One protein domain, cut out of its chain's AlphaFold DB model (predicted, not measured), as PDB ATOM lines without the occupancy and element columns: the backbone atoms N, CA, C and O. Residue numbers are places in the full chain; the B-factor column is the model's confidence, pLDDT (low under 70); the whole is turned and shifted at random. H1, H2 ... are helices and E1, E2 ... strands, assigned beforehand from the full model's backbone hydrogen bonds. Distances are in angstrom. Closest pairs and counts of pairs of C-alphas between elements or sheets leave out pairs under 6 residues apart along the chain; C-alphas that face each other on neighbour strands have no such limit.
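This is residues 35 to 66 and 92 to 105 of the 183 residues of the protein "Predicted protein" of Nematostella vectensis (UniProt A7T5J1). Helix H1 leads nearly in line into a small two-stranded hairpin, E1 and E2, and beyond the cut helix H2 runs nearly the same way as H1, set off from E1. The printed part has 46 residues, in the order H1, E1, E2, H2, with one antiparallel sheet, E1 - E2; the class is mixed, helices and strands. It is flat, spanning 38 by 21 by 10 A, and only just loose, close to compact, with a radius of gyration of the C-alphas of 11.6 A.

H1, residues 36 to 43, begins at C-alpha 36 (192.921, 157.779, 106.498) and is 10.3 A long. E1, residues 46 to 48, measures 6.4 A and E2, residues 57 to 59, 7.2 A. H2, residues 95 to 103, is 12.6 A long and ends at C-alpha 103 (159.179, 157.510, 103.439).

The hairpin strands E1 and E2 are antiparallel at 150 degrees, with N 47 and O 58 within hydrogen-bond range at 2.8 A. The closest C-alphas of H1 and E2, Leu 43 and Glu 59, are 6.8 A apart. H1 and H2 are apart; E1 and H2 are only just apart, at 8.2 A. In H1 and H2 every O i to N i+4 pair is within hydrogen-bond range.

The farthest C-alphas, Asp 35 and Asp 105, are 38.1 A apart. Residues 67 to 91 are not printed, and C-alphas 66 and 92 are 8.9 A apart across the cut. Of the links printed whole, H1 to E1 is tight and E1 to E2 short. In this predicted model, pLDDT is under 70 in residues 63 to 66 and 92 to 94.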
ATOM      1  N   ASP A  35     194.094 154.889 109.838       81.50
ATOM      2  CA  ASP A  35     194.194 154.697 108.390       81.50
ATOM      3  C   ASP A  35     193.205 155.605 107.637       81.50
ATOM      4  O   ASP A  35     192.053 155.261 107.359       81.50
ATOM      5  N   LYS A  36     193.682 156.802 107.283       79.44
ATOM      6  CA  LYS A  36     192.921 157.779 106.498       79.44
ATOM      7  C   LYS A  36     192.640 157.321 105.068       79.44
ATOM      8  O   LYS A  36     191.704 157.835 104.455       79.44
ATOM      9  N   ALA A  37     193.424 156.403 104.505       77.69
ATOM     10  CA  ALA A  37     193.153 155.861 103.177       77.69
ATOM     11  C   ALA A  37     191.979 154.872 103.228       77.69
ATOM     12  O   ALA A  37     191.036 155.008 102.442       77.69
ATOM     13  N   ALA A  38     191.974 153.960 104.203       81.00
ATOM     14  CA  ALA A  38     190.838 153.086 104.478       81.00
ATOM     15  C   ALA A  38     189.582 153.890 104.840       81.00
ATOM     16  O   ALA A  38     188.515 153.615 104.298       81.00
ATOM     17  N   GLU A  39     189.699 154.939 105.664       80.00
ATOM     18  CA  GLU A  39     188.578 155.827 106.007       80.00
ATOM     19  C   GLU A  39     187.939 156.439 104.754       80.00
ATOM     20  O   GLU A  39     186.732 156.311 104.548       80.00
ATOM     21  N   ARG A  40     188.740 157.042 103.864       77.69
ATOM     22  CA  ARG A  40     188.229 157.621 102.609       77.69
ATOM     23  C   ARG A  40     187.576 156.578 101.706       77.69
ATOM     24  O   ARG A  40     186.616 156.932 101.025       77.69
ATOM     25  N   THR A  41     188.090 155.348 101.710       81.44
ATOM     26  CA  THR A  41     187.597 154.230 100.893       81.44
ATOM     27  C   THR A  41     186.252 153.721 101.406       81.44
ATOM     28  O   THR A  41     185.307 153.599 100.629       81.44
ATOM     29  N   ILE A  42     186.136 153.501 102.719       83.31
ATOM     30  CA  ILE A  42     184.895 153.085 103.388       83.31
ATOM     31  C   ILE A  42     183.799 154.128 103.162       83.31
ATOM     32  O   ILE A  42     182.657 153.791 102.866       83.31
ATOM     33  N   LEU A  43     184.164 155.404 103.257       78.44
ATOM     34  CA  LEU A  43     183.253 156.520 103.063       78.44
ATOM     35  C   LEU A  43     182.726 156.637 101.614       78.44
ATOM     36  O   LEU A  43     181.595 157.076 101.433       78.44
ATOM     37  N   SER A  44     183.473 156.193 100.593       78.06
ATOM     38  CA  SER A  44     182.982 156.117  99.195       78.06
ATOM     39  C   SER A  44     181.963 155.014  98.941       78.06
ATOM     40  O   SER A  44     181.426 154.940  97.838       78.06
ATOM     41  N   PHE A  45     181.736 154.097  99.884       84.81
ATOM     42  CA  PHE A  45     180.813 153.004  99.617       84.81
ATOM     43  C   PHE A  45     179.375 153.503  99.511       84.81
ATOM     44  O   PHE A  45     178.886 154.244 100.365       84.81
ATOM     45  N   LEU A  46     178.699 153.042  98.458       84.44
ATOM     46  CA  LEU A  46     177.275 153.247  98.253       84.44
ATOM     47  C   LEU A  46     176.479 152.335  99.187       84.44
ATOM     48  O   LEU A  46     176.616 151.110  99.169       84.44
ATOM     49  N   VAL A  47     175.606 152.945  99.977       86.19
ATOM     50  CA  VAL A  47     174.607 152.278 100.802       86.19
ATOM     51  C   VAL A  47     173.301 152.230 100.025       86.19
ATOM     52  O   VAL A  47     172.838 153.248  99.519       86.19
ATOM     53  N   LYS A  48     172.690 151.046  99.955       86.38
ATOM     54  CA  LYS A  48     171.423 150.812  99.254       86.38
ATOM     55  C   LYS A  48     170.284 150.596 100.236       86.38
ATOM     56  O   LYS A  48     170.492 150.108 101.348       86.38
ATOM     57  N   CYS A  49     169.068 150.926  99.812       89.06
ATOM     58  CA  CYS A  49     167.877 150.583 100.576       89.06
ATOM     59  C   CYS A  49     167.693 149.049 100.634       89.06
ATOM     60  O   CYS A  49     167.795 148.389  99.600       89.06
ATOM     61  N   PRO A  50     167.388 148.461 101.808       88.62
ATOM     62  CA  PRO A  50     167.124 147.025 101.925       88.62
ATOM     63  C   PRO A  50     165.741 146.605 101.392       88.62
ATOM     64  O   PRO A  50     165.475 145.409 101.264       88.62
ATOM     65  N   CYS A  51     164.835 147.550 101.109       89.44
ATOM     66  CA  CYS A  51     163.508 147.243 100.575       89.44
ATOM     67  C   CYS A  51     163.615 146.704  99.143       89.44
ATOM     68  O   CYS A  51     164.205 147.340  98.269       89.44
ATOM     69  N   LYS A  52     163.001 145.543  98.885       88.44
ATOM     70  CA  LYS A  52     162.964 144.944  97.544       88.44
ATOM     71  C   LYS A  52     162.304 145.909  96.553       88.44
ATOM     72  O   LYS A  52     161.227 146.417  96.828       88.44
ATOM     73  N   GLY A  53     162.948 146.144  95.411       86.25
ATOM     74  CA  GLY A  53     162.446 147.041  94.361       86.25
ATOM     75  C   GLY A  53     162.808 148.518  94.544       86.25
ATOM     76  O   GLY A  53     162.751 149.271  93.573       86.25
ATOM     77  N   CYS A  54     163.270 148.932  95.728       89.81
ATOM     78  CA  CYS A  54     163.719 150.303  95.945       89.81
ATOM     79  C   CYS A  54     165.087 150.546  95.290       89.81
ATOM     80  O   CYS A  54     166.050 149.825  95.547       89.81
ATOM     81  N   LYS A  55     165.181 151.597  94.468       91.69
ATOM     82  CA  LYS A  55     166.418 152.010  93.778       91.69
ATOM     83  C   LYS A  55     167.214 153.078  94.536       91.69
ATOM     84  O   LYS A  55     168.159 153.628  93.989       91.69
ATOM     85  N   TRP A  56     166.811 153.410  95.761       89.75
ATOM     86  CA  TRP A  56     167.497 154.425  96.553       89.75
ATOM     87  C   TRP A  56     168.902 153.955  96.946       89.75
ATOM     88  O   TRP A  56     169.072 152.861  97.501       89.75
ATOM     89  N   GLU A  57     169.886 154.809  96.681       86.12
ATOM     90  CA  GLU A  57     171.285 154.631  97.046       86.12
ATOM     91  C   GLU A  57     171.940 155.986  97.361       86.12
ATOM     92  O   GLU A  57     171.525 157.014  96.829       86.12
ATOM     93  N   ALA A  58     172.927 155.992  98.260       83.00
ATOM     94  CA  ALA A  58     173.687 157.182  98.657       83.00
ATOM     95  C   ALA A  58     175.090 156.792  99.145       83.00
ATOM     96  O   ALA A  58     175.270 155.674  99.635       83.00
ATOM     97  N   GLU A  59     176.081 157.685  99.062       81.06
ATOM     98  CA  GLU A  59     177.397 157.410  99.649       81.06
ATOM     99  C   GLU A  59     177.342 157.459 101.178       81.06
ATOM    100  O   GLU A  59     176.591 158.230 101.777       81.06
ATOM    101  N   LEU A  60     178.197 156.678 101.842       77.56
ATOM    102  CA  LEU A  60     178.307 156.697 103.301       77.56
ATOM    103  C   LEU A  60     178.720 158.084 103.839       77.56
ATOM    104  O   LEU A  60     178.303 158.447 104.939       77.56
ATOM    105  N   ARG A  61     179.465 158.880 103.054       77.00
ATOM    106  CA  ARG A  61     179.756 160.300 103.348       77.00
ATOM    107  C   ARG A  61     178.494 161.145 103.484       77.00
ATOM    108  O   ARG A  61     178.406 161.962 104.396       77.00
ATOM    109  N   ASP A  62     177.515 160.926 102.613       70.38
ATOM    110  CA  ASP A  62     176.269 161.697 102.591       70.38
ATOM    111  C   ASP A  62     175.376 161.359 103.792       70.38
ATOM    112  O   ASP A  62     174.559 162.169 104.226       70.38
ATOM    113  N   LEU A  63     175.559 160.173 104.384       64.62
ATOM    114  CA  LEU A  63     174.841 159.729 105.581       64.62
ATOM    115  C   LEU A  63     175.391 160.325 106.891       64.62
ATOM    116  O   LEU A  63     174.740 160.198 107.933       64.62
ATOM    117  N   GLU A  64     176.578 160.944 106.858       56.59
ATOM    118  CA  GLU A  64     177.268 161.508 108.026       56.59
ATOM    119  C   GLU A  64     176.843 162.962 108.320       56.59
ATOM    120  O   GLU A  64     177.069 163.467 109.421       56.59
ATOM    121  N   VAL A  65     176.158 163.630 107.382       49.84
ATOM    122  CA  VAL A  65     175.806 165.053 107.485       49.84
ATOM    123  C   VAL A  65     174.314 165.246 107.766       49.84
ATOM    124  O   VAL A  65     173.521 165.534 106.877       49.84
ATOM    125  N   SER A  66     173.926 165.176 109.040       44.00
ATOM    126  CA  SER A  66     172.739 165.895 109.518       44.00
ATOM    127  C   SER A  66     172.951 166.399 110.945       44.00
ATOM    128  O   SER A  66     172.652 165.761 111.945       44.00
ATOM    129  N   GLU A  92     174.752 157.251 114.924       45.91
ATOM    130  CA  GLU A  92     174.492 158.543 114.250       45.91
ATOM    131  C   GLU A  92     174.610 158.505 112.709       45.91
ATOM    132  O   GLU A  92     173.799 159.153 112.054       45.91
ATOM    133  N   ARG A  93     175.457 157.644 112.116       52.69
ATOM    134  CA  ARG A  93     175.800 157.576 110.665       52.69
ATOM    135  C   ARG A  93     174.716 157.098 109.676       52.69
ATOM    136  O   ARG A  93     175.021 156.569 108.616       52.69
ATOM    137  N   GLY A  94     173.440 157.225 110.014       62.41
ATOM    138  CA  GLY A  94     172.355 156.657 109.208       62.41
ATOM    139  C   GLY A  94     171.172 157.581 109.011       62.41
ATOM    140  O   GLY A  94     170.097 157.083 108.708       62.41
ATOM    141  N   GLU A  95     171.290 158.888 109.250       71.75
ATOM    142  CA  GLU A  95     170.107 159.756 109.275       71.75
ATOM    143  C   GLU A  95     169.400 159.843 107.927       71.75
ATOM    144  O   GLU A  95     168.182 159.695 107.885       71.75
ATOM    145  N   VAL A  96     170.149 159.976 106.837       79.62
ATOM    146  CA  VAL A  96     169.576 160.059 105.490       79.62
ATOM    147  C   VAL A  96     168.925 158.727 105.080       79.62
ATOM    148  O   VAL A  96     167.783 158.727 104.621       79.62
ATOM    149  N   LEU A  97     169.556 157.576 105.360       80.44
ATOM    150  CA  LEU A  97     168.921 156.263 105.159       80.44
ATOM    151  C   LEU A  97     167.691 156.091 106.065       80.44
ATOM    152  O   LEU A  97     166.674 155.565 105.625       80.44
ATOM    153  N   ARG A  98     167.743 156.549 107.323       82.94
ATOM    154  CA  ARG A  98     166.594 156.524 108.245       82.94
ATOM    155  C   ARG A  98     165.459 157.415 107.748       82.94
ATOM    156  O   ARG A  98     164.302 157.052 107.934       82.94
ATOM    157  N   ALA A  99     165.763 158.567 107.158       84.44
ATOM    158  CA  ALA A  99     164.780 159.468 106.569       84.44
ATOM    159  C   ALA A  99     164.128 158.820 105.342       84.44
ATOM    160  O   ALA A  99     162.903 158.726 105.286       84.44
ATOM    161  N   HIS A 100     164.931 158.254 104.437       86.88
ATOM    162  CA  HIS A 100     164.423 157.454 103.325       86.88
ATOM    163  C   HIS A 100     163.549 156.294 103.824       86.88
ATOM    164  O   HIS A 100     162.407 156.163 103.409       86.88
ATOM    165  N   ALA A 101     164.014 155.495 104.785       86.00
ATOM    166  CA  ALA A 101     163.276 154.349 105.320       86.00
ATOM    167  C   ALA A 101     161.964 154.727 106.037       86.00
ATOM    168  O   ALA A 101     161.106 153.866 106.253       86.00
ATOM    169  N   ARG A 102     161.776 155.993 106.435       89.31
ATOM    170  CA  ARG A 102     160.479 156.482 106.925       89.31
ATOM    171  C   ARG A 102     159.496 156.746 105.798       89.31
ATOM    172  O   ARG A 102     158.312 156.545 106.041       89.31
ATOM    173  N   ASN A 103     159.972 157.089 104.601       88.94
ATOM    174  CA  ASN A 103     159.179 157.510 103.439       88.94
ATOM    175  C   ASN A 103     159.275 156.549 102.236       88.94
ATOM    176  O   ASN A 103     158.668 156.809 101.214       88.94
ATOM    177  N   CYS A 104     159.997 155.433 102.353       91.75
ATOM    178  CA  CYS A 104     160.174 154.461 101.278       91.75
ATOM    179  C   CYS A 104     158.844 153.802 100.890       91.75
ATOM    180  O   CYS A 104     158.215 153.140 101.718       91.75
ATOM    181  N   ASP A 105     158.469 153.938  99.622       93.25
ATOM    182  CA  ASP A 105     157.239 153.383  99.042       93.25
ATOM    183  C   ASP A 105     157.234 151.848  98.999       93.25
ATOM    184  O   ASP A 105     156.198 151.208  99.135       93.25
TER     185      ASP A 105